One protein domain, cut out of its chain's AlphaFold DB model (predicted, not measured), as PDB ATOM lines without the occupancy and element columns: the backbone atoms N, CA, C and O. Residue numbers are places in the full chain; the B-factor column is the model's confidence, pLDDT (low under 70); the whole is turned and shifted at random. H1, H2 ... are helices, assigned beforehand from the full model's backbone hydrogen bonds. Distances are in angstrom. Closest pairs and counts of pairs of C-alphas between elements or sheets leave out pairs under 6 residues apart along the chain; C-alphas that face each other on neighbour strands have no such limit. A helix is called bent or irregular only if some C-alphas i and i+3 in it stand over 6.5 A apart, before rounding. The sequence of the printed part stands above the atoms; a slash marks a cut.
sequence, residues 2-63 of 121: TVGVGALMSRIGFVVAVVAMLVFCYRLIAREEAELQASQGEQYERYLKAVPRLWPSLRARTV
ATOM      1  N   THR A   2     -53.353   6.443  58.120       73.75
ATOM      2  CA  THR A   2     -53.184   7.786  58.714       73.75
ATOM      3  C   THR A   2     -54.393   8.695  58.546       73.75
ATOM      4  O   THR A   2     -54.716   9.431  59.463       73.75
ATOM      5  N   VAL A   3     -55.114   8.597  57.423       75.12
ATOM      6  CA  VAL A   3     -56.361   9.350  57.219       75.12
ATOM      7  C   VAL A   3     -57.449   8.929  58.219       75.12
ATOM      8  O   VAL A   3     -58.128   9.780  58.776       75.12
ATOM      9  N   GLY A   4     -57.576   7.626  58.497       71.75
ATOM     10  CA  GLY A   4     -58.580   7.090  59.424       71.75
ATOM     11  C   GLY A   4     -58.256   7.372  60.893       71.75
ATOM     12  O   GLY A   4     -59.115   7.832  61.634       71.75
ATOM     13  N   VAL A   5     -57.001   7.168  61.305       74.25
ATOM     14  CA  VAL A   5     -56.534   7.518  62.665       74.25
ATOM     15  C   VAL A   5     -56.506   9.035  62.862       74.25
ATOM     16  O   VAL A   5     -56.731   9.544  63.952       74.25
ATOM     17  N   GLY A   6     -56.285   9.761  61.776       72.69
ATOM     18  CA  GLY A   6     -56.256  11.205  61.718       72.69
ATOM     19  C   GLY A   6     -57.517  11.910  62.206       72.69
ATOM     20  O   GLY A   6     -57.419  13.000  62.763       72.69
ATOM     21  N   ALA A   7     -58.681  11.267  62.079       72.56
ATOM     22  CA  ALA A   7     -59.942  11.772  62.623       72.56
ATOM     23  C   ALA A   7     -59.942  11.871  64.163       72.56
ATOM     24  O   ALA A   7     -60.734  12.619  64.729       72.56
ATOM     25  N   LEU A   8     -59.045  11.140  64.834       76.44
ATOM     26  CA  LEU A   8     -58.860  11.155  66.287       76.44
ATOM     27  C   LEU A   8     -57.765  12.144  66.735       76.44
ATOM     28  O   LEU A   8     -57.539  12.308  67.931       76.44
ATOM     29  N   MET A   9     -57.058  12.783  65.796       79.44
ATOM     30  CA  MET A   9     -55.955  13.708  66.072       79.44
ATOM     31  C   MET A   9     -56.405  15.174  66.027       79.44
ATOM     32  O   MET A   9     -57.434  15.525  65.451       79.44
ATOM     33  N   SER A  10     -55.593  16.069  66.600       82.12
ATOM     34  CA  SER A  10     -55.776  17.509  66.400       82.12
ATOM     35  C   SER A  10     -55.634  17.866  64.914       82.12
ATOM     36  O   SER A  10     -54.877  17.226  64.185       82.12
ATOM     37  N   ARG A  11     -56.328  18.916  64.449       84.50
ATOM     38  CA  ARG A  11     -56.332  19.321  63.024       84.50
ATOM     39  C   ARG A  11     -54.922  19.525  62.456       84.50
ATOM     40  O   ARG A  11     -54.665  19.184  61.309       84.50
ATOM     41  N   ILE A  12     -54.006  20.048  63.273       88.50
ATOM     42  CA  ILE A  12     -52.603  20.256  62.892       88.50
ATOM     43  C   ILE A  12     -51.854  18.918  62.856       88.50
ATOM     44  O   ILE A  12     -51.175  18.629  61.873       88.50
ATOM     45  N   GLY A  13     -52.022  18.074  63.881       83.31
ATOM     46  CA  GLY A  13     -51.418  16.741  63.924       83.31
ATOM     47  C   GLY A  13     -51.865  15.860  62.757       83.31
ATOM     48  O   GLY A  13     -51.046  15.153  62.179       83.31
ATOM     49  N   PHE A  14     -53.129  15.978  62.346       85.62
ATOM     50  CA  PHE A  14     -53.668  15.314  61.165       85.62
ATOM     51  C   PHE A  14     -52.909  15.690  59.891       85.62
ATOM     52  O   PHE A  14     -52.408  14.811  59.192       85.62
ATOM     53  N   VAL A  15     -52.799  16.991  59.603       86.81
ATOM     54  CA  VAL A  15     -52.130  17.479  58.388       86.81
ATOM     55  C   VAL A  15     -50.664  17.055  58.380       86.81
ATOM     56  O   VAL A  15     -50.195  16.503  57.385       86.81
ATOM     57  N   VAL A  16     -49.959  17.231  59.501       89.69
ATOM     58  CA  VAL A  16     -48.552  16.828  59.624       89.69
ATOM     59  C   VAL A  16     -48.392  15.322  59.417       89.69
ATOM     60  O   VAL A  16     -47.533  14.904  58.644       89.69
ATOM     61  N   ALA A  17     -49.237  14.499  60.043       86.12
ATOM     62  CA  ALA A  17     -49.165  13.048  59.919       86.12
ATOM     63  C   ALA A  17     -49.474  12.566  58.493       86.12
ATOM     64  O   ALA A  17     -48.797  11.668  57.989       86.12
ATOM     65  N   VAL A  18     -50.465  13.161  57.821       86.94
ATOM     66  CA  VAL A  18     -50.789  12.833  56.423       86.94
ATOM     67  C   VAL A  18     -49.626  13.193  55.504       86.94
ATOM     68  O   VAL A  18     -49.211  12.352  54.709       86.94
ATOM     69  N   VAL A  19     -49.058  14.395  55.636       88.81
ATOM     70  CA  VAL A  19     -47.914  14.828  54.817       88.81
ATOM     71  C   VAL A  19     -46.692  13.947  55.076       88.81
ATOM     72  O   VAL A  19     -46.087  13.453  54.126       88.81
ATOM     73  N   ALA A  20     -46.362  13.683  56.341       88.69
ATOM     74  CA  ALA A  20     -45.248  12.809  56.704       88.69
ATOM     75  C   ALA A  20     -45.426  11.394  56.134       88.69
ATOM     76  O   ALA A  20     -44.484  10.832  55.576       88.69
ATOM     77  N   MET A  21     -46.642  10.840  56.207       87.56
ATOM     78  CA  MET A  21     -46.944   9.540  55.613       87.56
ATOM     79  C   MET A  21     -46.794   9.565  54.090       87.56
ATOM     80  O   MET A  21     -46.211   8.644  53.529       87.56
ATOM     81  N   LEU A  22     -47.280  10.609  53.412       87.12
ATOM     82  CA  LEU A  22     -47.143  10.734  51.959       87.12
ATOM     83  C   LEU A  22     -45.673  10.775  51.533       87.12
ATOM     84  O   LEU A  22     -45.287  10.049  50.620       87.12
ATOM     85  N   VAL A  23     -44.846  11.567  52.220       89.06
ATOM     86  CA  VAL A  23     -43.400  11.643  51.958       89.06
ATOM     87  C   VAL A  23     -42.732  10.290  52.198       89.06
ATOM     88  O   VAL A  23     -41.937   9.837  51.373       89.06
ATOM     89  N   PHE A  24     -43.076   9.620  53.299       88.69
ATOM     90  CA  PHE A  24     -42.540   8.304  53.628       88.69
ATOM     91  C   PHE A  24     -42.900   7.255  52.567       88.69
ATOM     92  O   PHE A  24     -42.011   6.583  52.043       88.69
ATOM     93  N   CYS A  25     -44.180   7.158  52.199       86.94
ATOM     94  CA  CYS A  25     -44.647   6.247  51.156       86.94
ATOM     95  C   CYS A  25     -43.985   6.551  49.814       86.94
ATOM     96  O   CYS A  25     -43.531   5.628  49.148       86.94
ATOM     97  N   TYR A  26     -43.872   7.824  49.430       85.19
ATOM     98  CA  TYR A  26     -43.239   8.201  48.168       85.19
ATOM     99  C   TYR A  26     -41.760   7.800  48.123       85.19
ATOM    100  O   TYR A  26     -41.293   7.276  47.114       85.19
ATOM    101  N   ARG A  27     -41.028   7.987  49.228       90.38
ATOM    102  CA  ARG A  27     -39.630   7.549  49.338       90.38
ATOM    103  C   ARG A  27     -39.502   6.029  49.226       90.38
ATOM    104  O   ARG A  27     -38.575   5.553  48.574       90.38
ATOM    105  N   LEU A  28     -40.399   5.285  49.874       88.62
ATOM    106  CA  LEU A  28     -40.391   3.824  49.832       88.62
ATOM    107  C   LEU A  28     -40.683   3.320  48.416       88.62
ATOM    108  O   LEU A  28     -39.910   2.525  47.891       88.62
ATOM    109  N   ILE A  29     -41.727   3.870  47.787       85.25
ATOM    110  CA  ILE A  29     -42.102   3.571  46.405       85.25
ATOM    111  C   ILE A  29     -40.905   3.833  45.500       85.25
ATOM    112  O   ILE A  29     -40.447   2.905  44.856       85.25
ATOM    113  N   ALA A  30     -40.326   5.037  45.512       83.88
ATOM    114  CA  ALA A  30     -39.205   5.381  44.634       83.88
ATOM    115  C   ALA A  30     -38.014   4.413  44.758       83.88
ATOM    116  O   ALA A  30     -37.356   4.111  43.764       83.88
ATOM    117  N   ARG A  31     -37.748   3.901  45.966       87.50
ATOM    118  CA  ARG A  31     -36.716   2.884  46.179       87.50
ATOM    119  C   ARG A  31     -37.109   1.534  45.570       87.50
ATOM    120  O   ARG A  31     -36.290   0.930  44.884       87.50
ATOM    121  N   GLU A  32     -38.333   1.072  45.801       84.75
ATOM    122  CA  GLU A  32     -38.838  -0.170  45.204       84.75
ATOM    123  C   GLU A  32     -38.896  -0.084  43.673       84.75
ATOM    124  O   GLU A  32     -38.530  -1.040  42.996       84.75
ATOM    125  N   GLU A  33     -39.288   1.062  43.108       83.75
ATOM    126  CA  GLU A  33     -39.317   1.268  41.657       83.75
ATOM    127  C   GLU A  33     -37.913   1.156  41.046       83.75
ATOM    128  O   GLU A  33     -37.764   0.576  39.973       83.75
ATOM    129  N   ALA A  34     -36.874   1.645  41.734       82.88
ATOM    130  CA  ALA A  34     -35.490   1.507  41.280       82.88
ATOM    131  C   ALA A  34     -35.033   0.033  41.260       82.88
ATOM    132  O   ALA A  34     -34.389  -0.407  40.305       82.88
ATOM    133  N   GLU A  35     -35.410  -0.751  42.274       82.81
ATOM    134  CA  GLU A  35     -35.121  -2.192  42.343       82.81
ATOM    135  C   GLU A  35     -35.937  -2.993  41.296       82.81
ATOM    136  O   GLU A  35     -35.427  -3.918  40.651       82.81
ATOM    137  N   LEU A  36     -37.194  -2.613  41.055       79.31
ATOM    138  CA  LEU A  36     -38.065  -3.228  40.044       79.31
ATOM    139  C   LEU A  36     -37.629  -2.894  38.616       79.31
ATOM    140  O   LEU A  36     -37.671  -3.762  37.742       79.31
ATOM    141  N   GLN A  37     -37.158  -1.674  38.373       81.25
ATOM    142  CA  GLN A  37     -36.602  -1.286  37.081       81.25
ATOM    143  C   GLN A  37     -35.304  -2.048  36.785       81.25
ATOM    144  O   GLN A  37     -35.107  -2.478  35.649       81.25
ATOM    145  N   ALA A  38     -34.464  -2.296  37.795       79.19
ATOM    146  CA  ALA A  38     -33.249  -3.095  37.640       79.19
ATOM    147  C   ALA A  38     -33.531  -4.584  37.348       79.19
ATOM    148  O   ALA A  38     -32.761  -5.220  36.632       79.19
ATOM    149  N   SER A  39     -34.625  -5.141  37.879       79.69
ATOM    150  CA  SER A  39     -34.961  -6.567  37.721       79.69
ATOM    151  C   SER A  39     -35.893  -6.883  36.543       79.69
ATOM    152  O   SER A  39     -35.770  -7.956  35.955       79.69
ATOM    153  N   GLN A  40     -36.824  -5.987  36.189       74.81
ATOM    154  CA  GLN A  40     -37.866  -6.231  35.171       74.81
ATOM    155  C   GLN A  40     -37.883  -5.219  34.011       74.81
ATOM    156  O   GLN A  40     -38.615  -5.432  33.040       74.81
ATOM    157  N   GLY A  41     -37.090  -4.142  34.083       77.75
ATOM    158  CA  GLY A  41     -36.790  -3.225  32.974       77.75
ATOM    159  C   GLY A  41     -38.001  -2.799  32.133       77.75
ATOM    160  O   GLY A  41     -38.859  -2.040  32.588       77.75
ATOM    161  N   GLU A  42     -38.082  -3.300  30.895       72.62
ATOM    162  CA  GLU A  42     -39.128  -2.945  29.922       72.62
ATOM    163  C   GLU A  42     -40.552  -3.310  30.363       72.62
ATOM    164  O   GLU A  42     -41.515  -2.608  30.034       72.62
ATOM    165  N   GLN A  43     -40.721  -4.414  31.092       71.38
ATOM    166  CA  GLN A  43     -42.046  -4.867  31.515       71.38
ATOM    167  C   GLN A  43     -42.620  -3.942  32.597       71.38
ATOM    168  O   GLN A  43     -43.825  -3.671  32.620       71.38
ATOM    169  N   TYR A  44     -41.741  -3.392  33.437       72.06
ATOM    170  CA  TYR A  44     -42.083  -2.424  34.468       72.06
ATOM    171  C   TYR A  44     -42.373  -1.029  33.890       72.06
ATOM    172  O   TYR A  44     -43.340  -0.379  34.293       72.06
ATOM    173  N   GLU A  45     -41.631  -0.592  32.867       75.12
ATOM    174  CA  GLU A  45     -41.883   0.695  32.202       75.12
ATOM    175  C   GLU A  45     -43.265   0.741  31.520       75.12
ATOM    176  O   GLU A  45     -43.984   1.745  31.588       75.12
ATOM    177  N   ARG A  46     -43.692  -0.373  30.909       76.19
ATOM    178  CA  ARG A  46     -45.048  -0.510  30.342       76.19
ATOM    179  C   ARG A  46     -46.132  -0.489  31.423       76.19
ATOM    180  O   ARG A  46     -47.205   0.063  31.192       76.19
ATOM    181  N   TYR A  47     -45.849  -1.048  32.600       71.69
ATOM    182  CA  TYR A  47     -46.759  -1.024  33.746       71.69
ATOM    183  C   TYR A  47     -46.930   0.393  34.318       71.69
ATOM    184  O   TYR A  47     -48.063   0.830  34.528       71.69
ATOM    185  N   LEU A  48     -45.836   1.149  34.478       73.75
ATOM    186  CA  LEU A  48     -45.871   2.540  34.956       73.75
ATOM    187  C   LEU A  48     -46.681   3.468  34.039       73.75
ATOM    188  O   LEU A  48     -47.370   4.364  34.523       73.75
ATOM    189  N   LYS A  49     -46.653   3.240  32.720       74.94
ATOM    190  CA  LYS A  49     -47.481   4.000  31.762       74.94
ATOM    191  C   LYS A  49     -48.975   3.668  31.869       74.94
ATOM    192  O   LYS A  49     -49.811   4.485  31.491       74.94
ATOM    193  N   ALA A  50     -49.323   2.487  32.379       73.19
ATOM    194  CA  ALA A  50     -50.699   2.008  32.450       73.19
ATOM    195  C   ALA A  50     -51.394   2.330  33.786       73.19
ATOM    196  O   ALA A  50     -52.618   2.492  33.810       73.19
ATOM    197  N   VAL A  51     -50.655   2.427  34.896       70.81
ATOM    198  CA  VAL A  51     -51.244   2.515  36.243       70.81
ATOM    199  C   VAL A  51     -50.811   3.798  36.974       70.81
ATOM    200  O   VAL A  51     -49.619   4.025  37.156       70.81
ATOM    201  N   PRO A  52     -51.755   4.646  37.435       70.31
ATOM    202  CA  PRO A  52     -51.436   5.788  38.293       70.31
ATOM    203  C   PRO A  52     -50.824   5.340  39.633       70.31
ATOM    204  O   PRO A  52     -51.343   4.437  40.278       70.31
ATOM    205  N   ARG A  53     -49.740   6.002  40.069       70.25
ATOM    206  CA  ARG A  53     -48.935   5.610  41.249       70.25
ATOM    207  C   ARG A  53     -49.680   5.670  42.587       70.25
ATOM    208  O   ARG A  53     -49.619   4.735  43.371       70.25
ATOM    209  N   LEU A  54     -50.335   6.795  42.871       67.38
ATOM    210  CA  LEU A  54     -50.946   7.062  44.185       67.38
ATOM    211  C   LEU A  54     -52.465   6.901  44.187       67.38
ATOM    212  O   LEU A  54     -53.076   6.831  45.249       67.38
ATOM    213  N   TRP A  55     -53.074   6.862  43.004       66.06
ATOM    214  CA  TRP A  55     -54.517   6.755  42.864       66.06
ATOM    215  C   TRP A  55     -54.890   5.355  42.397       66.06
ATOM    216  O   TRP A  55     -54.292   4.873  41.436       66.06
ATOM    217  N   PRO A  56     -55.901   4.709  42.997       62.00
ATOM    218  CA  PRO A  56     -56.395   3.451  42.467       62.00
ATOM    219  C   PRO A  56     -56.905   3.671  41.040       62.00
ATOM    220  O   PRO A  56     -57.698   4.579  40.768       62.00
ATOM    221  N   SER A  57     -56.458   2.840  40.096       65.56
ATOM    222  CA  SER A  57     -57.055   2.839  38.768       65.56
ATOM    223  C   SER A  57     -58.468   2.273  38.859       65.56
ATOM    224  O   SER A  57     -58.647   1.089  39.121       65.56
ATOM    225  N   LEU A  58     -59.471   3.101  38.572       59.75
ATOM    226  CA  LEU A  58     -60.881   2.683  38.546       59.75
ATOM    227  C   LEU A  58     -61.208   1.672  37.430       59.75
ATOM    228  O   LEU A  58     -62.312   1.143  37.374       59.75
ATOM    229  N   ARG A  59     -60.265   1.410  36.520       57.72
ATOM    230  CA  ARG A  59     -60.373   0.409  35.455       57.72
ATOM    231  C   ARG A  59     -59.140  -0.481  35.475       57.72
ATOM    232  O   ARG A  59     -58.038   0.021  35.688       57.72
ATOM    233  N   ALA A  60     -59.329  -1.772  35.214       61.50
ATOM    234  CA  ALA A  60     -58.232  -2.711  35.023       61.50
ATOM    235  C   ALA A  60     -57.416  -2.279  33.793       61.50
ATOM    236  O   ALA A  60     -57.883  -2.387  32.662       61.50
ATOM    237  N   ARG A  61     -56.223  -1.722  34.022       63.75
ATOM    238  CA  ARG A  61     -55.324  -1.229  32.961       63.75
ATOM    239  C   ARG A  61     -54.175  -2.189  32.651       63.75
ATOM    240  O   ARG A  61     -53.289  -1.861  31.874       63.75
ATOM    241  N   THR A  62     -54.210  -3.390  33.221       62.78
ATOM    242  CA  THR A  62     -53.174  -4.413  33.071       62.78
ATOM    243  C   THR A  62     -53.783  -5.747  32.663       62.78
ATOM    244  O   THR A  62     -54.907  -6.069  33.047       62.78
ATOM    245  N   VAL A  63     -53.025  -6.536  31.900       60.62
ATOM    246  CA  VAL A  63     -53.420  -7.889  31.488       60.62
ATOM    247  C   VAL A  63     -53.673  -8.750  32.729       60.62
ATOM    248  O   VAL A  63     -52.897  -8.700  33.684       60.62
TER     249      VAL A  63
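What this domain is: This is residues 2 to 63 of the 121 residues of an uncharacterized protein of Acidobacteria bacterium (UniProt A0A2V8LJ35). One long helical arm, H2a, makes the longest axis, with the short H1 tucked beside its first part; at its far end the bent helix folds back through its short arm H2b, giving a flat hook that ends in a loop stretch, residues 51 to 63. The 62 printed residues hold two named helices, H1 then H2, and no named strand: all helix. The whole is only just loose, close to extended, with a radius of gyration of the C-alphas of 15.5 A and spans of 45 by 26 by 13 A.

Where its parts are: H1, residues 2 to 6, begins with C-alpha 2 at (-53.184, 7.786, 58.714). H2, residues 11 to 50, was assigned as one helix by its hydrogen bonds but is bent: C-alphas 39 and 42 are 9.6 A apart. Its arms are H2a, residues 11 to 39, 42.0 A long, and H2b, residues 42 to 50, 12.8 A long, ending with C-alpha 50 at (-50.699, 2.008, 32.450).

How they stand to each other: H1 touches H2a, at residues 13 to 21 alone; the closest C-alphas, of Gly 6 and Phe 14, are 4.9 A apart. H2a, with residues 36 to 37 alone, and H2b only just touch, only at the corner, with 3 pairs of C-alphas within 8 A, the closest being Gln 37 and Tyr 44 at 6.2 A. They run opposite ways at a shallow tilt of 34 degrees, only just short of steep. H1 and H2b are apart. In H1, H2a and H2b every O i to N i+4 pair is within hydrogen-bond range.

The domain as a whole: The two C-alphas farthest apart, of Ser 10 and Glu 42, are 45.0 A apart. The printed part has no cut, and the link from H1 to H2 is tight. Residues 38 to 43, which belong to H2, stand free. The mean pLDDT of the printed part is 77.6; residues 54 to 63 are under 70.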